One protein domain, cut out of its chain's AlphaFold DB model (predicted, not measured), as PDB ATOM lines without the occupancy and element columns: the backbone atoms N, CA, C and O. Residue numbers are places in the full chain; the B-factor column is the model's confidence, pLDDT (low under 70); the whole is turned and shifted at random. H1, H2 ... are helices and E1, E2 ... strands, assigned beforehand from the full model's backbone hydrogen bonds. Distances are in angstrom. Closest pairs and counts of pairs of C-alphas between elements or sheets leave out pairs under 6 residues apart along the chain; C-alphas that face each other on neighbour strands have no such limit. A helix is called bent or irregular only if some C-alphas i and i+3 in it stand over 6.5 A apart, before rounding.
ATOM      1  N   GLN A 343      -2.765 -57.177  36.615       85.44
ATOM      2  CA  GLN A 343      -1.639 -56.949  35.726       85.44
ATOM      3  C   GLN A 343      -1.732 -55.538  35.146       85.44
ATOM      4  O   GLN A 343      -2.739 -55.177  34.533       85.44
ATOM      5  N   GLU A 344      -0.667 -54.756  35.313       87.81
ATOM      6  CA  GLU A 344      -0.567 -53.404  34.766       87.81
ATOM      7  C   GLU A 344       0.173 -53.400  33.425       87.81
ATOM      8  O   GLU A 344       1.234 -54.011  33.260       87.81
ATOM      9  N   TYR A 345      -0.383 -52.664  32.468       84.19
ATOM     10  CA  TYR A 345       0.186 -52.395  31.155       84.19
ATOM     11  C   TYR A 345       0.466 -50.899  31.056       84.19
ATOM     12  O   TYR A 345      -0.447 -50.086  30.905       84.19
ATOM     13  N   ILE A 346       1.744 -50.546  31.189       84.75
ATOM     14  CA  ILE A 346       2.196 -49.160  31.307       84.75
ATOM     15  C   ILE A 346       2.757 -48.680  29.971       84.75
ATOM     16  O   ILE A 346       3.604 -49.340  29.354       84.75
ATOM     17  N   LYS A 347       2.325 -47.493  29.541       83.75
ATOM     18  CA  LYS A 347       2.883 -46.794  28.384       83.75
ATOM     19  C   LYS A 347       3.074 -45.315  28.641       83.75
ATOM     20  O   LYS A 347       2.368 -44.701  29.424       83.75
ATOM     21  N   GLU A 348       4.032 -44.744  27.929       86.12
ATOM     22  CA  GLU A 348       4.286 -43.311  27.929       86.12
ATOM     23  C   GLU A 348       3.907 -42.718  26.577       86.12
ATOM     24  O   GLU A 348       4.163 -43.317  25.526       86.12
ATOM     25  N   ARG A 349       3.332 -41.515  26.593       86.38
ATOM     26  CA  ARG A 349       3.079 -40.750  25.373       86.38
ATOM     27  C   ARG A 349       3.276 -39.256  25.578       86.38
ATOM     28  O   ARG A 349       3.139 -38.742  26.683       86.38
ATOM     29  N   SER A 350       3.544 -38.556  24.482       85.56
ATOM     30  CA  SER A 350       3.572 -37.092  24.451       85.56
ATOM     31  C   SER A 350       2.148 -36.550  24.330       85.56
ATOM     32  O   SER A 350       1.472 -36.831  23.337       85.56
ATOM     33  N   VAL A 351       1.723 -35.751  25.306       87.50
ATOM     34  CA  VAL A 351       0.398 -35.118  25.366       87.50
ATOM     35  C   VAL A 351       0.543 -33.613  25.429       87.50
ATOM     36  O   VAL A 351       1.434 -33.107  26.113       87.50
ATOM     37  N   GLN A 352      -0.364 -32.899  24.776       86.31
ATOM     38  CA  GLN A 352      -0.405 -31.449  24.842       86.31
ATOM     39  C   GLN A 352      -1.269 -30.988  26.024       86.31
ATOM     40  O   GLN A 352      -2.459 -31.289  26.092       86.31
ATOM     41  N   ILE A 353      -0.688 -30.208  26.938       84.19
ATOM     42  CA  ILE A 353      -1.406 -29.607  28.071       84.19
ATOM     43  C   ILE A 353      -1.330 -28.084  28.026       84.19
ATOM     44  O   ILE A 353      -0.358 -27.517  27.521       84.19
ATOM     45  N   LYS A 354      -2.339 -27.405  28.583       86.12
ATOM     46  CA  LYS A 354      -2.260 -25.960  28.826       86.12
ATOM     47  C   LYS A 354      -1.252 -25.719  29.950       86.12
ATOM     48  O   LYS A 354      -1.486 -26.120  31.083       86.12
ATOM     49  N   ALA A 355      -0.144 -25.068  29.624       84.81
ATOM     50  CA  ALA A 355       0.917 -24.737  30.566       84.81
ATOM     51  C   ALA A 355       0.644 -23.409  31.290       84.81
ATOM     52  O   ALA A 355       0.879 -23.302  32.488       84.81
ATOM     53  N   SER A 356       0.153 -22.395  30.572       87.12
ATOM     54  CA  SER A 356      -0.164 -21.078  31.139       87.12
ATOM     55  C   SER A 356      -1.034 -20.249  30.187       87.12
ATOM     56  O   SER A 356      -1.464 -20.716  29.128       87.12
ATOM     57  N   SER A 357      -1.335 -19.011  30.571       90.19
ATOM     58  CA  SER A 357      -1.938 -18.002  29.701       90.19
ATOM     59  C   SER A 357      -1.557 -16.605  30.175       90.19
ATOM     60  O   SER A 357      -1.301 -16.415  31.361       90.19
ATOM     61  N   TYR A 358      -1.559 -15.634  29.269       87.75
ATOM     62  CA  TYR A 358      -1.302 -14.228  29.577       87.75
ATOM     63  C   TYR A 358      -2.140 -13.327  28.663       87.75
ATOM     64  O   TYR A 358      -2.678 -13.795  27.662       87.75
ATOM     65  N   THR A 359      -2.299 -12.054  29.013       92.69
ATOM     66  CA  THR A 359      -3.010 -11.074  28.183       92.69
ATOM     67  C   THR A 359      -2.018 -10.241  27.383       92.69
ATOM     68  O   THR A 359      -0.996  -9.806  27.906       92.69
ATOM     69  N   GLU A 360      -2.305 -10.017  26.102       91.56
ATOM     70  CA  GLU A 360      -1.419  -9.259  25.215       91.56
ATOM     71  C   GLU A 360      -2.208  -8.490  24.153       91.56
ATOM     72  O   GLU A 360      -3.355  -8.822  23.844       91.56
ATOM     73  N   LYS A 361      -1.587  -7.448  23.589       91.81
ATOM     74  CA  LYS A 361      -2.106  -6.726  22.426       91.81
ATOM     75  C   LYS A 361      -2.065  -7.646  21.205       91.81
ATOM     76  O   LYS A 361      -0.993  -8.031  20.753       91.81
ATOM     77  N   THR A 362      -3.229  -7.946  20.647       89.81
ATOM     78  CA  THR A 362      -3.408  -8.882  19.531       89.81
ATOM     79  C   THR A 362      -4.177  -8.245  18.381       89.81
ATOM     80  O   THR A 362      -4.831  -7.218  18.565       89.81
ATOM     81  N   CYS A 363      -4.118  -8.831  17.187       88.88
ATOM     82  CA  CYS A 363      -4.943  -8.374  16.073       88.88
ATOM     83  C   CYS A 363      -6.413  -8.734  16.290       88.88
ATOM     84  O   CYS A 363      -6.751  -9.888  16.561       88.88
ATOM     85  N   LYS A 364      -7.297  -7.749  16.114       86.00
ATOM     86  CA  LYS A 364      -8.717  -7.854  16.482       86.00
ATOM     87  C   LYS A 364      -9.449  -9.043  15.839       86.00
ATOM     88  O   LYS A 364     -10.238  -9.727  16.479       86.00
ATOM     89  N   ASN A 365      -9.122  -9.375  14.593       85.31
ATOM     90  CA  ASN A 365      -9.814 -10.434  13.846       85.31
ATOM     91  C   ASN A 365      -9.278 -11.855  14.094       85.31
ATOM     92  O   ASN A 365      -9.804 -12.807  13.523       85.31
ATOM     93  N   TYR A 366      -8.248 -12.019  14.928       85.44
ATOM     94  CA  TYR A 366      -7.616 -13.315  15.176       85.44
ATOM     95  C   TYR A 366      -7.552 -13.625  16.668       85.44
ATOM     96  O   TYR A 366      -7.489 -12.736  17.518       85.44
ATOM     97  N   SER A 367      -7.577 -14.914  16.986       88.25
ATOM     98  CA  SER A 367      -7.160 -15.419  18.292       88.25
ATOM     99  C   SER A 367      -5.754 -15.991  18.171       88.25
ATOM    100  O   SER A 367      -5.335 -16.369  17.078       88.25
ATOM    101  N   TYR A 368      -5.016 -16.057  19.276       90.00
ATOM    102  CA  TYR A 368      -3.635 -16.528  19.259       90.00
ATOM    103  C   TYR A 368      -3.408 -17.610  20.304       90.00
ATOM    104  O   TYR A 368      -3.918 -17.546  21.426       90.00
ATOM    105  N   VAL A 369      -2.619 -18.608  19.923       91.62
ATOM    106  CA  VAL A 369      -2.168 -19.683  20.801       91.62
ATOM    107  C   VAL A 369      -0.683 -19.919  20.582       91.62
ATOM    108  O   VAL A 369      -0.192 -19.834  19.459       91.62
ATOM    109  N   ILE A 370       0.036 -20.218  21.658       90.94
ATOM    110  CA  ILE A 370       1.421 -20.670  21.583       90.94
ATOM    111  C   ILE A 370       1.431 -22.165  21.856       90.94
ATOM    112  O   ILE A 370       1.019 -22.592  22.930       90.94
ATOM    113  N   VAL A 371       1.919 -22.955  20.909       90.06
ATOM    114  CA  VAL A 371       2.085 -24.402  21.066       90.06
ATOM    115  C   VAL A 371       3.559 -24.728  20.884       90.06
ATOM    116  O   VAL A 371       4.138 -24.388  19.855       90.06
ATOM    117  N   ASN A 372       4.190 -25.329  21.898       87.25
ATOM    118  CA  ASN A 372       5.618 -25.686  21.877       87.25
ATOM    119  C   ASN A 372       6.521 -24.522  21.412       87.25
ATOM    120  O   ASN A 372       7.353 -24.675  20.521       87.25
ATOM    121  N   ASN A 373       6.326 -23.339  22.010       87.69
ATOM    122  CA  ASN A 373       7.018 -22.079  21.689       87.69
ATOM    123  C   ASN A 373       6.787 -21.524  20.270       87.69
ATOM    124  O   ASN A 373       7.452 -20.567  19.881       87.69
ATOM    125  N   THR A 374       5.844 -22.071  19.502       90.19
ATOM    126  CA  THR A 374       5.442 -21.507  18.210       90.19
ATOM    127  C   THR A 374       4.119 -20.768  18.346       90.19
ATOM    128  O   THR A 374       3.142 -21.328  18.837       90.19
ATOM    129  N   THR A 375       4.083 -19.514  17.894       91.88
ATOM    130  CA  THR A 375       2.873 -18.684  17.898       91.88
ATOM    131  C   THR A 375       2.031 -18.967  16.660       91.88
ATOM    132  O   THR A 375       2.516 -18.923  15.526       91.88
ATOM    133  N   TYR A 376       0.746 -19.217  16.879       91.44
ATOM    134  CA  TYR A 376      -0.234 -19.432  15.829       91.44
ATOM    135  C   TYR A 376      -1.381 -18.441  15.948       91.44
ATOM    136  O   TYR A 376      -1.950 -18.263  17.025       91.44
ATOM    137  N   ALA A 377      -1.749 -17.849  14.817       90.19
ATOM    138  CA  ALA A 377      -3.019 -17.170  14.640       90.19
ATOM    139  C   ALA A 377      -4.085 -18.208  14.267       90.19
ATOM    140  O   ALA A 377      -3.886 -19.022  13.356       90.19
ATOM    141  N   VAL A 378      -5.205 -18.181  14.982       88.31
ATOM    142  CA  VAL A 378      -6.296 -19.143  14.867       88.31
ATOM    143  C   VAL A 378      -7.651 -18.464  14.688       88.31
ATOM    144  O   VAL A 378      -7.898 -17.390  15.241       88.31
ATOM    145  N   THR A 379      -8.536 -19.098  13.912       79.81
ATOM    146  CA  THR A 379      -9.884 -18.569  13.623       79.81
ATOM    147  C   THR A 379     -10.976 -19.135  14.533       79.81
ATOM    148  O   THR A 379     -12.018 -18.505  14.663       79.81
ATOM    149  N   ASN A 380     -10.735 -20.274  15.196       77.44
ATOM    150  CA  ASN A 380     -11.644 -20.860  16.191       77.44
ATOM    151  C   ASN A 380     -11.000 -20.889  17.585       77.44
ATOM    152  O   ASN A 380      -9.775 -20.876  17.732       77.44
ATOM    153  N   THR A 381     -11.817 -21.015  18.625       74.25
ATOM    154  CA  THR A 381     -11.343 -21.129  20.009       74.25
ATOM    155  C   THR A 381     -10.516 -22.404  20.210       74.25
ATOM    156  O   THR A 381     -11.054 -23.509  20.244       74.25
ATOM    157  N   TYR A 382      -9.198 -22.250  20.368       81.88
ATOM    158  CA  TYR A 382      -8.263 -23.359  20.615       81.88
ATOM    159  C   TYR A 382      -8.308 -23.869  22.069       81.88
ATOM    160  O   TYR A 382      -7.888 -24.984  22.358       81.88
ATOM    161  N   THR A 383      -8.835 -23.069  22.999       67.88
ATOM    162  CA  THR A 383      -8.549 -23.171  24.440       67.88
ATOM    163  C   THR A 383      -9.093 -24.404  25.156       67.88
ATOM    164  O   THR A 383      -8.646 -24.718  26.256       67.88
ATOM    165  N   ASN A 384     -10.048 -25.114  24.561       67.75
ATOM    166  CA  ASN A 384     -10.844 -26.105  25.286       67.75
ATOM    167  C   ASN A 384     -10.234 -27.511  25.333       67.75
ATOM    168  O   ASN A 384     -10.880 -28.411  25.857       67.75
ATOM    169  N   VAL A 385      -8.991 -27.696  24.869       70.31
ATOM    170  CA  VAL A 385      -8.277 -28.991  24.927       70.31
ATOM    171  C   VAL A 385      -8.254 -29.573  26.344       70.31
ATOM    172  O   VAL A 385      -8.395 -30.774  26.518       70.31
ATOM    173  N   THR A 386      -8.150 -28.732  27.376       68.44
ATOM    174  CA  THR A 386      -8.105 -29.180  28.781       68.44
ATOM    175  C   THR A 386      -9.399 -29.817  29.275       68.44
ATOM    176  O   THR A 386      -9.373 -30.540  30.265       68.44
ATOM    177  N   ASN A 387     -10.522 -29.536  28.612       75.75
ATOM    178  CA  ASN A 387     -11.840 -30.043  28.992       75.75
ATOM    179  C   ASN A 387     -12.226 -31.285  28.176       75.75
ATOM    180  O   ASN A 387     -13.315 -31.827  28.363       75.75
ATOM    181  N   ILE A 388     -11.359 -31.713  27.255       84.50
ATOM    182  CA  ILE A 388     -11.549 -32.930  26.481       84.50
ATOM    183  C   ILE A 388     -11.086 -34.102  27.343       84.50
ATOM    184  O   ILE A 388      -9.936 -34.185  27.770       84.50
ATOM    185  N   THR A 389     -12.015 -35.007  27.618       84.31
ATOM    186  CA  THR A 389     -11.791 -36.218  28.411       84.31
ATOM    187  C   THR A 389     -12.270 -37.433  27.624       84.31
ATOM    188  O   THR A 389     -12.926 -37.279  26.598       84.31
ATOM    189  N   SER A 390     -12.008 -38.645  28.115       79.31
ATOM    190  CA  SER A 390     -12.547 -39.875  27.516       79.31
ATOM    191  C   SER A 390     -14.067 -40.004  27.678       79.31
ATOM    192  O   SER A 390     -14.699 -40.785  26.978       79.31
ATOM    193  N   SER A 391     -14.674 -39.243  28.596       76.81
ATOM    194  CA  SER A 391     -16.135 -39.132  28.709       76.81
ATOM    195  C   SER A 391     -16.739 -38.118  27.742       76.81
ATOM    196  O   SER A 391     -17.940 -38.144  27.475       76.81
ATOM    197  N   THR A 392     -15.917 -37.220  27.209       79.31
ATOM    198  CA  THR A 392     -16.323 -36.331  26.134       79.31
ATOM    199  C   THR A 392     -16.310 -37.185  24.869       79.31
ATOM    200  O   THR A 392     -15.266 -37.690  24.478       79.31
ATOM    201  N   ALA A 393     -17.473 -37.426  24.271       82.31
ATOM    202  CA  ALA A 393     -17.619 -38.169  23.012       82.31
ATOM    203  C   ALA A 393     -18.373 -37.312  21.982       82.31
ATOM    204  O   ALA A 393     -19.243 -37.782  21.250       82.31
ATOM    205  N   SER A 394     -18.087 -36.012  21.994       85.75
ATOM    206  CA  SER A 394     -18.735 -34.988  21.182       85.75
ATOM    207  C   SER A 394     -17.765 -33.838  20.914       85.75
ATOM    208  O   SER A 394     -16.809 -33.627  21.659       85.75
ATOM    209  N   SER A 395     -17.994 -33.096  19.831       86.56
ATOM    210  CA  SER A 395     -17.155 -31.958  19.443       86.56
ATOM    211  C   SER A 395     -17.232 -30.824  20.474       86.56
ATOM    212  O   SER A 395     -18.316 -30.467  20.940       86.56
ATOM    213  N   VAL A 396     -16.085 -30.235  20.820       83.81
ATOM    214  CA  VAL A 396     -15.956 -29.181  21.838       83.81
ATOM    215  C   VAL A 396     -15.283 -27.950  21.239       83.81
ATOM    216  O   VAL A 396     -14.080 -27.936  20.979       83.81
ATOM    217  N   ALA A 397     -16.052 -26.870  21.085       83.88
ATOM    218  CA  ALA A 397     -15.598 -25.607  20.496       83.88
ATOM    219  C   ALA A 397     -14.882 -25.808  19.145       83.88
ATOM    220  O   ALA A 397     -15.491 -26.300  18.201       83.88
ATOM    221  N   GLY A 398     -13.605 -25.425  19.035       87.56
ATOM    222  CA  GLY A 398     -12.814 -25.591  17.815       87.56
ATOM    223  C   GLY A 398     -12.326 -27.019  17.547       87.56
ATOM    224  O   GLY A 398     -11.535 -27.188  16.628       87.56
ATOM    225  N   TRP A 399     -12.731 -28.022  18.332       90.69
ATOM    226  CA  TRP A 399     -12.269 -29.406  18.207       90.69
ATOM    227  C   TRP A 399     -13.413 -30.343  17.826       90.69
ATOM    228  O   TRP A 399     -14.400 -30.451  18.551       90.69
ATOM    229  N   ASN A 400     -13.272 -31.040  16.701       92.75
ATOM    230  CA  ASN A 400     -14.204 -32.053  16.235       92.75
ATOM    231  C   ASN A 400     -13.837 -33.427  16.788       92.75
ATOM    232  O   ASN A 400     -12.671 -33.811  16.734       92.75
ATOM    233  N   TYR A 401     -14.825 -34.163  17.293       94.06
ATOM    234  CA  TYR A 401     -14.635 -35.552  17.690       94.06
ATOM    235  C   TYR A 401     -14.686 -36.462  16.455       94.06
ATOM    236  O   TYR A 401     -15.687 -36.503  15.745       94.06
ATOM    237  N   GLU A 402     -13.605 -37.197  16.207       95.06
ATOM    238  CA  GLU A 402     -13.453 -38.108  15.060       95.06
ATOM    239  C   GLU A 402     -13.828 -39.558  15.396       95.06
ATOM    240  O   GLU A 402     -13.728 -40.442  14.545       95.06
ATOM    241  N   GLY A 403     -14.220 -39.825  16.640       93.75
ATOM    242  CA  GLY A 403     -14.486 -41.175  17.116       93.75
ATOM    243  C   GLY A 403     -13.300 -41.831  17.820       93.75
ATOM    244  O   GLY A 403     -12.233 -41.242  18.034       93.75
ATOM    245  N   ARG A 404     -13.523 -43.095  18.183       94.75
ATOM    246  CA  ARG A 404     -12.567 -43.949  18.882       94.75
ATOM    247  C   ARG A 404     -11.721 -44.740  17.896       94.75
ATOM    248  O   ARG A 404     -12.255 -45.444  17.043       94.75
ATOM    249  N   GLY A 405     -10.405 -44.668  18.053       92.00
ATOM    250  CA  GLY A 405      -9.441 -45.477  17.313       92.00
ATOM    251  C   GLY A 405      -8.753 -46.514  18.199       92.00
ATOM    252  O   GLY A 405      -8.657 -46.343  19.414       92.00
ATOM    253  N   THR A 406      -8.243 -47.570  17.565       93.31
ATOM    254  CA  THR A 406      -7.456 -48.633  18.208       93.31
ATOM    255  C   THR A 406      -6.015 -48.556  17.726       93.31
ATOM    256  O   THR A 406      -5.773 -48.483  16.520       93.31
ATOM    257  N   TYR A 407      -5.058 -48.573  18.653       90.19
ATOM    258  CA  TYR A 407      -3.651 -48.328  18.354       90.19
ATOM    259  C   TYR A 407      -2.734 -49.293  19.111       90.19
ATOM    260  O   TYR A 407      -2.791 -49.375  20.334       90.19
ATOM    261  N   ALA A 408      -1.830 -49.969  18.400       87.50
ATOM    262  CA  ALA A 408      -0.794 -50.801  19.026       87.50
ATOM    263  C   ALA A 408       0.265 -49.959  19.767       87.50
ATOM    264  O   ALA A 408       0.805 -50.369  20.792       87.50
ATOM    265  N   ASN A 409       0.551 -48.759  19.250       85.94
ATOM    266  CA  ASN A 409       1.427 -47.775  19.881       85.94
ATOM    267  C   ASN A 409       0.636 -46.493  20.157       85.94
ATOM    268  O   ASN A 409      -0.077 -46.048  19.255       85.94
ATOM    269  N   PRO A 410       0.788 -45.870  21.341       86.31
ATOM    270  CA  PRO A 410       0.093 -44.631  21.666       86.31
ATOM    271  C   PRO A 410       0.275 -43.553  20.583       86.31
ATOM    272  O   PRO A 410       1.416 -43.242  20.212       86.31
ATOM    273  N   PRO A 411      -0.819 -42.962  20.069       91.31
ATOM    274  CA  PRO A 411      -0.732 -41.849  19.141       91.31
ATOM    275  C   PRO A 411      -0.187 -40.604  19.852       91.31
ATOM    276  O   PRO A 411      -0.325 -40.426  21.066       91.31
ATOM    277  N   ARG A 412       0.459 -39.728  19.079       89.38
ATOM    278  CA  ARG A 412       1.029 -38.472  19.578       89.38
ATOM    279  C   ARG A 412       0.083 -37.317  19.290       89.38
ATOM    280  O   ARG A 412      -0.462 -37.225  18.190       89.38
ATOM    281  N   ASP A 413      -0.049 -36.420  20.257       90.62
ATOM    282  CA  ASP A 413      -0.712 -35.143  20.025       90.62
ATOM    283  C   ASP A 413       0.115 -34.285  19.050       90.62
ATOM    284  O   ASP A 413       1.350 -34.308  19.055       90.62
ATOM    285  N   THR A 414      -0.584 -33.515  18.221       89.75
ATOM    286  CA  THR A 414      -0.018 -32.473  17.356       89.75
ATOM    287  C   THR A 414      -0.782 -31.181  17.595       89.75
ATOM    288  O   THR A 414      -1.813 -31.170  18.269       89.75
ATOM    289  N   GLU A 415      -0.351 -30.090  16.973       87.81
ATOM    290  CA  GLU A 415      -1.031 -28.809  17.116       87.81
ATOM    291  C   GLU A 415      -2.494 -28.869  16.630       87.81
ATOM    292  O   GLU A 415      -3.311 -28.061  17.066       87.81
ATOM    293  N   LYS A 416      -2.841 -29.818  15.744       90.94
ATOM    294  CA  LYS A 416      -4.199 -29.997  15.199       90.94
ATOM    295  C   LYS A 416      -4.882 -31.293  15.626       90.94
ATOM    296  O   LYS A 416      -6.034 -31.497  15.253       90.94
ATOM    297  N   THR A 417      -4.207 -32.178  16.357       92.12
ATOM    298  CA  THR A 417      -4.773 -33.471  16.764       92.12
ATOM    299  C   THR A 417      -4.543 -33.719  18.238       92.12
ATOM    300  O   THR A 417      -3.409 -33.666  18.704       92.12
ATOM    301  N   HIS A 418      -5.603 -34.069  18.950       91.62
ATOM    302  CA  HIS A 418      -5.545 -34.408  20.361       91.62
ATOM    303  C   HIS A 418      -6.155 -35.788  20.583       91.62
ATOM    304  O   HIS A 418      -7.183 -36.118  19.990       91.62
ATOM    305  N   TYR A 419      -5.510 -36.598  21.414       92.50
ATOM    306  CA  TYR A 419      -5.971 -37.938  21.752       92.50
ATOM    307  C   TYR A 419      -6.241 -38.035  23.245       92.50
ATOM    308  O   TYR A 419      -5.448 -37.544  24.049       92.50
ATOM    309  N   VAL A 420      -7.311 -38.732  23.622       90.81
ATOM    310  CA  VAL A 420      -7.593 -39.053  25.024       90.81
ATOM    311  C   VAL A 420      -7.658 -40.554  25.219       90.81
ATOM    312  O   VAL A 420      -8.378 -41.247  24.508       90.81
ATOM    313  N   PHE A 421      -6.884 -41.050  26.180       91.06
ATOM    314  CA  PHE A 421      -6.851 -42.463  26.522       91.06
ATOM    315  C   PHE A 421      -8.164 -42.914  27.144       91.06
ATOM    316  O   PHE A 421      -8.673 -42.283  28.071       91.06
ATOM    317  N   VAL A 422      -8.688 -44.023  26.635       91.12
ATOM    318  CA  VAL A 422      -9.949 -44.609  27.089       91.12
ATOM    319  C   VAL A 422      -9.699 -45.912  27.837       91.12
ATOM    320  O   VAL A 422     -10.324 -46.164  28.863       91.12
ATOM    321  N   GLY A 423      -8.817 -46.758  27.312       90.31
ATOM    322  CA  GLY A 423      -8.597 -48.095  27.840       90.31
ATOM    323  C   GLY A 423      -7.813 -48.968  26.874       90.31
ATOM    324  O   GLY A 423      -7.155 -48.475  25.958       90.31
ATOM    325  N   ALA A 424      -7.901 -50.275  27.073       91.62
ATOM    326  CA  ALA A 424      -7.140 -51.263  26.328       91.62
ATOM    327  C   ALA A 424      -8.033 -52.411  25.841       91.62
ATOM    328  O   ALA A 424      -9.035 -52.749  26.471       91.62
ATOM    329  N   ASP A 425      -7.648 -52.994  24.712       89.44
ATOM    330  CA  ASP A 425      -8.235 -54.189  24.132       89.44
ATOM    331  C   ASP A 425      -7.475 -55.422  24.613       89.44
ATOM    332  O   ASP A 425      -6.290 -55.594  24.318       89.44
ATOM    333  N   TYR A 426      -8.183 -56.295  25.319       89.06
ATOM    334  CA  TYR A 426      -7.658 -57.569  25.796       89.06
ATOM    335  C   TYR A 426      -8.336 -58.774  25.137       89.06
ATOM    336  O   TYR A 426      -8.129 -59.900  25.584       89.06
ATOM    337  N   SER A 427      -9.169 -58.559  24.113       86.12
ATOM    338  CA  SER A 427     -10.016 -59.596  23.502       86.12
ATOM    339  C   SER A 427      -9.230 -60.762  22.899       86.12
ATOM    340  O   SER A 427      -9.735 -61.879  22.830       86.12
ATOM    341  N   TYR A 428      -7.985 -60.517  22.492       83.94
ATOM    342  CA  TYR A 428      -7.088 -61.517  21.911       83.94
ATOM    343  C   TYR A 428      -6.195 -62.218  22.936       83.94
ATOM    344  O   TYR A 428      -5.479 -63.161  22.594       83.94
ATOM    345  N   CYS A 429      -6.186 -61.754  24.181       84.38
ATOM    346  CA  CYS A 429      -5.435 -62.405  25.233       84.38
ATOM    347  C   CYS A 429      -6.199 -63.642  25.717       84.38
ATOM    348  O   CYS A 429      -7.416 -63.602  25.897       84.38
ATOM    349  N   SER A 430      -5.477 -64.729  25.989       85.62
ATOM    350  CA  SER A 430      -6.035 -65.882  26.694       85.62
ATOM    351  C   SER A 430      -6.138 -65.569  28.198       85.62
ATOM    352  O   SER A 430      -6.309 -64.411  28.600       85.62
ATOM    353  N   ASP A 431      -5.971 -66.586  29.045       81.12
ATOM    354  CA  ASP A 431      -5.838 -66.436  30.493       81.12
ATOM    355  C   ASP A 431      -4.814 -65.348  30.870       81.12
ATOM    356  O   ASP A 431      -5.067 -64.551  31.762       81.12
ATOM    357  N   THR A 432      -3.708 -65.223  30.130       82.00
ATOM    358  CA  THR A 432      -2.693 -64.164  30.317       82.00
ATOM    359  C   THR A 432      -2.368 -63.499  28.978       82.00
ATOM    360  O   THR A 432      -2.425 -64.161  27.938       82.00
ATOM    361  N   CYS A 433      -2.053 -62.199  28.962       80.75
ATOM    362  CA  CYS A 433      -1.561 -61.568  27.737       80.75
ATOM    363  C   CYS A 433      -0.064 -61.846  27.570       80.75
ATOM    364  O   CYS A 433       0.745 -61.556  28.448       80.75
ATOM    365  N   THR A 434       0.330 -62.372  26.412       84.06
ATOM    366  CA  THR A 434       1.747 -62.577  26.063       84.06
ATOM    367  C   THR A 434       2.367 -61.365  25.373       84.06
ATOM    368  O   THR A 434       3.589 -61.254  25.275       84.06
ATOM    369  N   THR A 435       1.531 -60.450  24.889       82.94
ATOM    370  CA  THR A 435       1.919 -59.212  24.218       82.94
ATOM    371  C   THR A 435       1.188 -58.034  24.846       82.94
ATOM    372  O   THR A 435       0.204 -58.198  25.566       82.94
ATOM    373  N   LEU A 436       1.687 -56.826  24.588       83.12
ATOM    374  CA  LEU A 436       1.005 -55.611  25.021       83.12
ATOM    375  C   LEU A 436      -0.385 -55.520  24.370       83.12
ATOM    376  O   LEU A 436      -0.500 -55.878  23.191       83.12
ATOM    377  N   PRO A 437      -1.407 -55.035  25.101       87.94
ATOM    378  CA  PRO A 437      -2.729 -54.786  24.548       87.94
ATOM    379  C   PRO A 437      -2.675 -53.693  23.471       87.94
ATOM    380  O   PRO A 437      -1.791 -52.831  23.488       87.94
ATOM    381  N   ASN A 438      -3.658 -53.681  22.574       89.75
ATOM    382  CA  ASN A 438      -3.950 -52.481  21.801       89.75
ATOM    383  C   ASN A 438      -4.664 -51.474  22.705       89.75
ATOM    384  O   ASN A 438      -5.385 -51.854  23.620       89.75
ATOM    385  N   TYR A 439      -4.500 -50.186  22.436       91.12
ATOM    386  CA  TYR A 439      -5.053 -49.119  23.262       91.12
ATOM    387  C   TYR A 439      -6.108 -48.330  22.494       91.12
ATOM    388  O   TYR A 439      -5.955 -48.041  21.303       91.12
ATOM    389  N   TYR A 440      -7.173 -47.963  23.193       92.69
ATOM    390  CA  TYR A 440      -8.257 -47.158  22.661       92.69
ATOM    391  C   TYR A 440      -8.041 -45.688  22.991       92.69
ATOM    392  O   TYR A 440      -7.850 -45.321  24.155       92.69
ATOM    393  N   TYR A 441      -8.136 -44.853  21.960       93.38
ATOM    394  CA  TYR A 441      -8.079 -43.407  22.100       93.38
ATOM    395  C   TYR A 441      -9.239 -42.749  21.380       93.38
ATOM    396  O   TYR A 441      -9.519 -43.057  20.221       93.38
ATOM    397  N   ASP A 442      -9.849 -41.788  22.051       93.81
ATOM    398  CA  ASP A 442     -10.805 -40.873  21.450       93.81
ATOM    399  C   ASP A 442     -10.015 -39.755  20.756       93.81
ATOM    400  O   ASP A 442      -9.150 -39.117  21.365       93.81
ATOM    401  N   LYS A 443     -10.248 -39.579  19.451       94.56
ATOM    402  CA  LYS A 443      -9.488 -38.657  18.597       94.56
ATOM    403  C   LYS A 443     -10.260 -37.364  18.373       94.56
ATOM    404  O   LYS A 443     -11.436 -37.381  18.021       94.56
ATOM    405  N   TYR A 444      -9.545 -36.249  18.470       93.56
ATOM    406  CA  TYR A 444     -10.055 -34.913  18.212       93.56
ATOM    407  C   TYR A 444      -9.202 -34.187  17.182       93.56
ATOM    408  O   TYR A 444      -7.972 -34.229  17.253       93.56
ATOM    409  N   THR A 445      -9.841 -33.496  16.243       93.25
ATOM    410  CA  THR A 445      -9.169 -32.664  15.238       93.25
ATOM    411  C   THR A 445      -9.580 -31.209  15.390       93.25
ATOM    412  O   THR A 445     -10.744 -30.886  15.610       93.25
ATOM    413  N   TYR A 446      -8.621 -30.299  15.294       91.88
ATOM    414  CA  TYR A 446      -8.918 -28.877  15.326       91.88
ATOM    415  C   TYR A 446      -9.535 -28.441  13.988       91.88
ATOM    416  O   TYR A 446      -8.936 -28.634  12.932       91.88
ATOM    417  N   THR A 447     -10.726 -27.844  14.035       89.75
ATOM    418  CA  THR A 447     -11.510 -27.430  12.858       89.75
ATOM    419  C   THR A 447     -11.216 -26.010  12.394       89.75
ATOM    420  O   THR A 447     -11.639 -25.614  11.312       89.75
ATOM    421  N   GLY A 448     -10.526 -25.214  13.213       84.75
ATOM    422  CA  GLY A 448     -10.152 -23.854  12.842       84.75
ATOM    423  C   GLY A 448      -8.949 -23.809  11.904       84.75
ATOM    424  O   GLY A 448      -8.114 -24.716  11.858       84.75
ATOM    425  N   ASN A 449      -8.805 -22.688  11.202       85.88
ATOM    426  CA  ASN A 449      -7.564 -22.391  10.505       85.88
ATOM    427  C   ASN A 449      -6.491 -22.036  11.528       85.88
ATOM    428  O   ASN A 449      -6.762 -21.331  12.498       85.88
ATOM    429  N   MET A 450      -5.275 -22.518  11.295       88.31
ATOM    430  CA  MET A 450      -4.129 -22.271  12.158       88.31
ATOM    431  C   MET A 450      -2.921 -21.932  11.294       88.31
ATOM    432  O   MET A 450      -2.496 -22.753  10.479       88.31
ATOM    433  N   SER A 451      -2.400 -20.718  11.469       89.44
ATOM    434  CA  SER A 451      -1.300 -20.166  10.674       89.44
ATOM    435  C   SER A 451      -0.175 -19.702  11.583       89.44
ATOM    436  O   SER A 451      -0.420 -19.003  12.565       89.44
ATOM    437  N   LYS A 452       1.058 -20.093  11.263       90.62
ATOM    438  CA  LYS A 452       2.243 -19.680  12.018       90.62
ATOM    439  C   LYS A 452       2.499 -18.187  11.803       90.62
ATOM    440  O   LYS A 452       2.484 -17.723  10.668       90.62
ATOM    441  N   VAL A 453       2.751 -17.467  12.889       88.62
ATOM    442  CA  VAL A 453       3.093 -16.037  12.897       88.62
ATOM    443  C   VAL A 453       4.295 -15.812  13.811       88.62
ATOM    444  O   VAL A 453       4.568 -16.640  14.683       88.62
ATOM    445  N   SER A 454       5.026 -14.711  13.640       86.75
ATOM    446  CA  SER A 454       6.199 -14.434  14.484       86.75
ATOM    447  C   SER A 454       5.795 -13.837  15.833       86.75
ATOM    448  O   SER A 454       6.483 -14.031  16.833       86.75
ATOM    449  N   LYS A 455       4.665 -13.120  15.875       87.56
ATOM    450  CA  LYS A 455       4.134 -12.442  17.065       87.56
ATOM    451  C   LYS A 455       2.619 -12.255  16.986       87.56
ATOM    452  O   LYS A 455       2.018 -12.338  15.920       87.56
ATOM    453  N   THR A 456       2.006 -11.943  18.121       87.69
ATOM    454  CA  THR A 456       0.551 -11.758  18.290       87.69
ATOM    455  C   THR A 456      -0.010 -10.497  17.614       87.69
ATOM    456  O   THR A 456      -1.222 -10.313  17.536       87.69
ATOM    457  N   THR A 457       0.867  -9.645  17.076       85.88
ATOM    458  CA  THR A 457       0.539  -8.419  16.326       85.88
ATOM    459  C   THR A 457       0.666  -8.576  14.803       85.88
ATOM    460  O   THR A 457       0.609  -7.585  14.078       85.88
ATOM    461  N   GLU A 458       0.831  -9.807  14.309       84.50
ATOM    462  CA  GLU A 458       0.876 -10.144  12.880       84.50
ATOM    463  C   GLU A 458      -0.365 -10.944  12.454       84.50
ATOM    464  O   GLU A 458      -0.883 -11.766  13.220       84.50
ATOM    465  N   ALA A 459      -0.836 -10.720  11.223       81.88
ATOM    466  CA  ALA A 459      -1.905 -11.504  10.606       81.88
ATOM    467  C   ALA A 459      -1.330 -12.665   9.762       81.88
ATOM    468  O   ALA A 459      -0.195 -12.575   9.284       81.88
ATOM    469  N   PRO A 460      -2.095 -13.755   9.548       80.06
ATOM    470  CA  PRO A 460      -1.728 -14.824   8.621       80.06
ATOM    471  C   PRO A 460      -1.420 -14.298   7.216       80.06
ATOM    472  O   PRO A 460      -2.175 -13.494   6.671       80.06
ATOM    473  N   VAL A 461      -0.348 -14.801   6.606       70.88
ATOM    474  CA  VAL A 461       0.011 -14.479   5.219       70.88
ATOM    475  C   VAL A 461      -0.736 -15.433   4.283       70.88
ATOM    476  O   VAL A 461      -0.644 -16.652   4.449       70.88
ATOM    477  N   SER A 462      -1.490 -14.910   3.311       55.56
ATOM    478  CA  SER A 462      -2.088 -15.744   2.264       55.56
ATOM    479  C   SER A 462      -0.985 -16.291   1.357       55.56
ATOM    480  O   SER A 462      -0.062 -15.580   0.965       55.56
ATOM    481  N   SER A 463      -1.083 -17.573   1.012       51.62
ATOM    482  CA  SER A 463      -0.080 -18.360   0.277       51.62
ATOM    483  C   SER A 463       0.263 -17.862  -1.139       51.62
ATOM    484  O   SER A 463       1.051 -18.507  -1.825       51.62
ATOM    485  N   SER A 464      -0.280 -16.728  -1.585       46.06
ATOM    486  CA  SER A 464      -0.053 -16.147  -2.911       46.06
ATOM    487  C   SER A 464       0.733 -14.829  -2.918       46.06
ATOM    488  O   SER A 464       1.094 -14.372  -4.000       46.06
ATOM    489  N   SER A 465       1.052 -14.233  -1.762       45.09
ATOM    490  CA  SER A 465       1.697 -12.912  -1.719       45.09
ATOM    491  C   SER A 465       2.748 -12.830  -0.612       45.09
ATOM    492  O   SER A 465       2.430 -12.959   0.564       45.09
ATOM    493  N   GLN A 466       4.004 -12.540  -0.969       44.12
ATOM    494  CA  GLN A 466       5.128 -12.294  -0.044       44.12
ATOM    495  C   GLN A 466       5.005 -10.973   0.752       44.12
ATOM    496  O   GLN A 466       6.005 -10.383   1.151       44.12
ATOM    497  N   VAL A 467       3.786 -10.482   0.983       48.59
ATOM    498  CA  VAL A 467       3.526  -9.252   1.735       48.59
ATOM    499  C   VAL A 467       2.916  -9.638   3.076       48.59
ATOM    500  O   VAL A 467       1.786 -10.118   3.143       48.59
ATOM    501  N   VAL A 468       3.684  -9.448   4.147       52.25
ATOM    502  CA  VAL A 468       3.224  -9.633   5.528       52.25
ATOM    503  C   VAL A 468       2.092  -8.637   5.786       52.25
ATOM    504  O   VAL A 468       2.315  -7.429   5.780       52.25
ATOM    505  N   ALA A 469       0.869  -9.128   5.987       59.25
ATOM    506  CA  ALA A 469      -0.264  -8.272   6.312       59.25
ATOM    507  C   ALA A 469      -0.099  -7.719   7.739       59.25
ATOM    508  O   ALA A 469      -0.224  -8.441   8.730       59.25
ATOM    509  N   THR A 470       0.206  -6.426   7.854       63.19
ATOM    510  CA  THR A 470       0.161  -5.692   9.126       63.19
ATOM    511  C   THR A 470      -1.281  -5.511   9.579       63.19
ATOM    512  O   THR A 470      -2.152  -5.156   8.787       63.19
ATOM    513  N   CYS A 471      -1.536  -5.739  10.865       76.94
ATOM    514  CA  CYS A 471      -2.879  -5.653  11.419       76.94
ATOM    515  C   CYS A 471      -3.419  -4.221  11.399       76.94
ATOM    516  O   CYS A 471      -2.731  -3.280  11.796       76.94
ATOM    517  N   THR A 472      -4.665  -4.081  10.949       79.38
ATOM    518  CA  THR A 472      -5.369  -2.796  10.838       79.38
ATOM    519  C   THR A 472      -5.920  -2.319  12.179       79.38
ATOM    520  O   THR A 472      -5.917  -1.124  12.453       79.38
ATOM    521  N   GLU A 473      -6.341  -3.250  13.040       85.62
ATOM    522  CA  GLU A 473      -6.894  -2.973  14.367       85.62
ATOM    523  C   GLU A 473      -6.369  -3.954  15.419       85.62
ATOM    524  O   GLU A 473      -6.087  -5.124  15.130       85.62
ATOM    525  N   TYR A 474      -6.280  -3.475  16.662       89.38
ATOM    526  CA  TYR A 474      -5.737  -4.223  17.793       89.38
ATOM    527  C   TYR A 474      -6.691  -4.237  18.982       89.38
ATOM    528  O   TYR A 474      -7.383  -3.255  19.238       89.38
ATOM    529  N   GLU A 475      -6.644  -5.316  19.759       92.31
ATOM    530  CA  GLU A 475      -7.330  -5.436  21.042       92.31
ATOM    531  C   GLU A 475      -6.560  -6.352  22.003       92.31
ATOM    532  O   GLU A 475      -5.737  -7.172  21.586       92.31
ATOM    533  N   THR A 476      -6.814  -6.219  23.303       91.81
ATOM    534  CA  THR A 476      -6.171  -7.059  24.318       91.81
ATOM    535  C   THR A 476      -6.930  -8.377  24.463       91.81
ATOM    536  O   THR A 476      -8.088  -8.375  24.874       91.81
ATOM    537  N   LYS A 477      -6.274  -9.505  24.163       89.88
ATOM    538  CA  LYS A 477      -6.839 -10.862  24.308       89.88
ATOM    539  C   LYS A 477      -5.959 -11.749  25.175       89.88
ATOM    540  O   LYS A 477      -4.756 -11.529  25.296       89.88
ATOM    541  N   THR A 478      -6.565 -12.797  25.730       89.69
ATOM    542  CA  THR A 478      -5.846 -13.880  26.408       89.69
ATOM    543  C   THR A 478      -5.208 -14.821  25.388       89.69
ATOM    544  O   THR A 478      -5.903 -15.448  24.588       89.69
ATOM    545  N   VAL A 479      -3.891 -14.976  25.469       89.62
ATOM    546  CA  VAL A 479      -3.088 -15.927  24.700       89.62
ATOM    547  C   VAL A 479      -2.798 -17.132  25.586       89.62
ATOM    548  O   VAL A 479      -2.258 -17.001  26.685       89.62
ATOM    549  N   ASN A 480      -3.183 -18.321  25.129       90.56
ATOM    550  CA  ASN A 480      -2.956 -19.561  25.871       90.56
ATOM    551  C   ASN A 480      -1.665 -20.227  25.396       90.56
ATOM    552  O   ASN A 480      -1.366 -20.228  24.203       90.56
ATOM    553  N   ILE A 481      -0.917 -20.799  26.336       89.69
ATOM    554  CA  ILE A 481       0.354 -21.471  26.081       89.69
ATOM    555  C   ILE A 481       0.171 -22.957  26.356       89.69
ATOM    556  O   ILE A 481      -0.210 -23.351  27.459       89.69
ATOM    557  N   TYR A 482       0.490 -23.775  25.363       88.56
ATOM    558  CA  TYR A 482       0.457 -25.226  25.414       88.56
ATOM    559  C   TYR A 482       1.857 -25.801  25.248       88.56
ATOM    560  O   TYR A 482       2.679 -25.290  24.477       88.56
ATOM    561  N   ARG A 483       2.126 -26.880  25.979       86.12
ATOM    562  CA  ARG A 483       3.383 -27.623  25.905       86.12
ATOM    563  C   ARG A 483       3.114 -29.111  25.864       86.12
ATOM    564  O   ARG A 483       2.164 -29.594  26.480       86.12
ATOM    565  N   ASN A 484       4.003 -29.815  25.183       85.75
ATOM    566  CA  ASN A 484       4.034 -31.261  25.206       85.75
ATOM    567  C   ASN A 484       4.734 -31.744  26.475       85.75
ATOM    568  O   ASN A 484       5.844 -31.309  26.788       85.75
ATOM    569  N   ILE A 485       4.083 -32.657  27.188       83.50
ATOM    570  CA  ILE A 485       4.663 -33.394  28.308       83.50
ATOM    571  C   ILE A 485       4.572 -34.889  28.037       83.50
ATOM    572  O   ILE A 485       3.672 -35.346  27.330       83.50
ATOM    573  N   THR A 486       5.471 -35.661  28.634       85.88
ATOM    574  CA  THR A 486       5.317 -37.114  28.688       85.88
ATOM    575  C   THR A 486       4.312 -37.460  29.782       85.88
ATOM    576  O   THR A 486       4.464 -37.026  30.922       85.88
ATOM    577  N   ARG A 487       3.281 -38.231  29.439       84.69
ATOM    578  CA  ARG A 487       2.284 -38.756  30.373       84.69
ATOM    579  C   ARG A 487       2.314 -40.273  30.349       84.69
ATOM    580  O   ARG A 487       2.342 -40.874  29.276       84.69
ATOM    581  N   THR A 488       2.267 -40.861  31.537       85.69
ATOM    582  CA  THR A 488       2.121 -42.300  31.730       85.69
ATOM    583  C   THR A 488       0.643 -42.673  31.725       85.69
ATOM    584  O   THR A 488      -0.175 -42.034  32.387       85.69
ATOM    585  N   GLU A 489       0.306 -43.706  30.969       83.88
ATOM    586  CA  GLU A 489      -1.019 -44.296  30.870       83.88
ATOM    587  C   GLU A 489      -0.929 -45.748  31.324       83.88
ATOM    588  O   GLU A 489      -0.004 -46.474  30.953       83.88
ATOM    589  N   ILE A 490      -1.872 -46.135  32.180       84.44
ATOM    590  CA  ILE A 490      -1.903 -47.440  32.828       84.44
ATOM    591  C   ILE A 490      -3.233 -48.080  32.460       84.44
ATOM    592  O   ILE A 490      -4.296 -47.521  32.737       84.44
ATOM    593  N   ALA A 491      -3.164 -49.244  31.827       87.06
ATOM    594  CA  ALA A 491      -4.307 -50.119  31.639       87.06
ATOM    595  C   ALA A 491      -4.146 -51.328  32.562       87.06
ATOM    596  O   ALA A 491      -3.058 -51.897  32.636       87.06
ATOM    597  N   THR A 492      -5.202 -51.719  33.271       86.38
ATOM    598  CA  THR A 492      -5.161 -52.878  34.172       86.38
ATOM    599  C   THR A 492      -6.031 -54.011  33.646       86.38
ATOM    600  O   THR A 492      -7.012 -53.777  32.927       86.38
ATOM    601  N   ARG A 493      -5.641 -55.248  33.961       85.19
ATOM    602  CA  ARG A 493      -6.414 -56.459  33.679       85.19
ATOM    603  C   ARG A 493      -6.247 -57.466  34.806       85.19
ATOM    604  O   ARG A 493      -5.124 -57.790  35.181       85.19
ATOM    605  N   THR A 494      -7.350 -58.038  35.265       87.19
ATOM    606  CA  THR A 494      -7.326 -59.170  36.191       87.19
ATOM    607  C   THR A 494      -6.896 -60.447  35.460       87.19
ATOM    608  O   THR A 494      -7.582 -60.897  34.541       87.19
ATOM    609  N   GLU A 495      -5.795 -61.064  35.882       84.38
ATOM    610  CA  GLU A 495      -5.255 -62.300  35.303       84.38
ATOM    611  C   GLU A 495      -5.225 -63.444  36.331       84.38
ATOM    612  O   GLU A 495      -5.135 -63.194  37.535       84.38
ATOM    613  N   PRO A 496      -5.338 -64.720  35.912       78.94
ATOM    614  CA  PRO A 496      -5.247 -65.864  36.802       78.94
ATOM    615  C   PRO A 496      -3.811 -66.074  37.282       78.94
ATOM    616  O   PRO A 496      -2.857 -66.125  36.508       78.94
ATOM    617  N   LEU A 497      -3.687 -66.290  38.587       80.12
ATOM    618  CA  LEU A 497      -2.440 -66.649  39.236       80.12
ATOM    619  C   LEU A 497      -2.379 -68.170  39.380       80.12
ATOM    620  O   LEU A 497      -3.218 -68.768  40.060       80.12
ATOM    621  N   TYR A 498      -1.371 -68.790  38.771       77.06
ATOM    622  CA  TYR A 498      -1.111 -70.221  38.911       77.06
ATOM    623  C   TYR A 498      -0.036 -70.486  39.962       77.06
ATOM    624  O   TYR A 498       0.978 -69.791  40.023       77.06
TER     625      TYR A 498
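This is residues 343 to 498 of the 543 residues of an uncharacterized protein of Mycoplasma sp. CAG:877 (UniProt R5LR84). A long two-stranded antiparallel ribbon, E1 and E8, runs along a rod, and a twisted three-stranded slab, E4, E6 and E5, lies beside the part of it toward residues 343 and 498. Further along, the short strands E2, E3 and E7 widen the ribbon on the E8 side, and the short helix H1 is packed on the ribbon. The 156 printed residues hold eight named strands and one named helix, in the order E1, E2, E3, H1, E4, E5, E6, E7, E8; the class is mostly strand. The larger sheet has the order E1, E8, E2, E3, E7 and is mixed, while E4, E6, E5 is antiparallel. The whole is loose, with a radius of gyration of the C-alphas of 19.8 A and spans of 73 by 30 by 25 A.

E1, residues 343 to 363, begins at C-alpha 343 (-1.639, -56.949, 35.726), is 52.5 A long and bends by 83 degrees at residue 360. E8, residues 474 to 498, is the longest strand at 69.4 A and ends at C-alpha 498 (-1.111, -70.221, 38.911). E2 is residues 367 to 371, E3 residues 374 to 378 and E7 residues 450 to 452. In the smaller sheet, E4 is residues 399 to 407, 20.8 A; E5 is residues 417 to 425, 22.3 A; and E6 is residues 438 to 446, 25.0 A. H1, residues 383 to 387, is irregular: C-alphas 383 and 386 are 7.4 A apart.

E1 and E8 are antiparallel at 174 degrees, with N 351 and O 485 2.8 A apart, within hydrogen-bond range. E8 and E2 are parallel at 45 degrees, with N 370 and O 480 at 2.9 A. The hairpin E2 and E3 has N 369 and O 376 at 3.0 A, and E3 and E7 are antiparallel with N 377 and O 451 at 2.9 A. E4 and E6 are antiparallel, with N 402 and O 443 at 2.8 A; the hairpin E5 and E6 has N 420 and O 442 at 2.9 A. The closest C-alphas of E5 and E8 are those of Gly 423 and Ala 491, 6.1 A apart. H1 is on the larger sheet at a height of 8.6 A, only just over E8, on which 3 of its 5 C-alphas fall, and with residues 383 to 385 it only grazes the smaller sheet. Its O i to N i+4 pairs within range are 0 of 1, its O i to N i+3 pairs 1 of 2.

The C-alphas of Thr 472 and Tyr 498 are the two farthest apart, 73.2 A. The printed part has no cut. The links H1 to E4, E5 to E6 and E7 to E8 are long, the last with 21 residues. Mean pLDDT of the printed part is 84.6; residues 383 to 384, 386 and 462 to 470 are under 70.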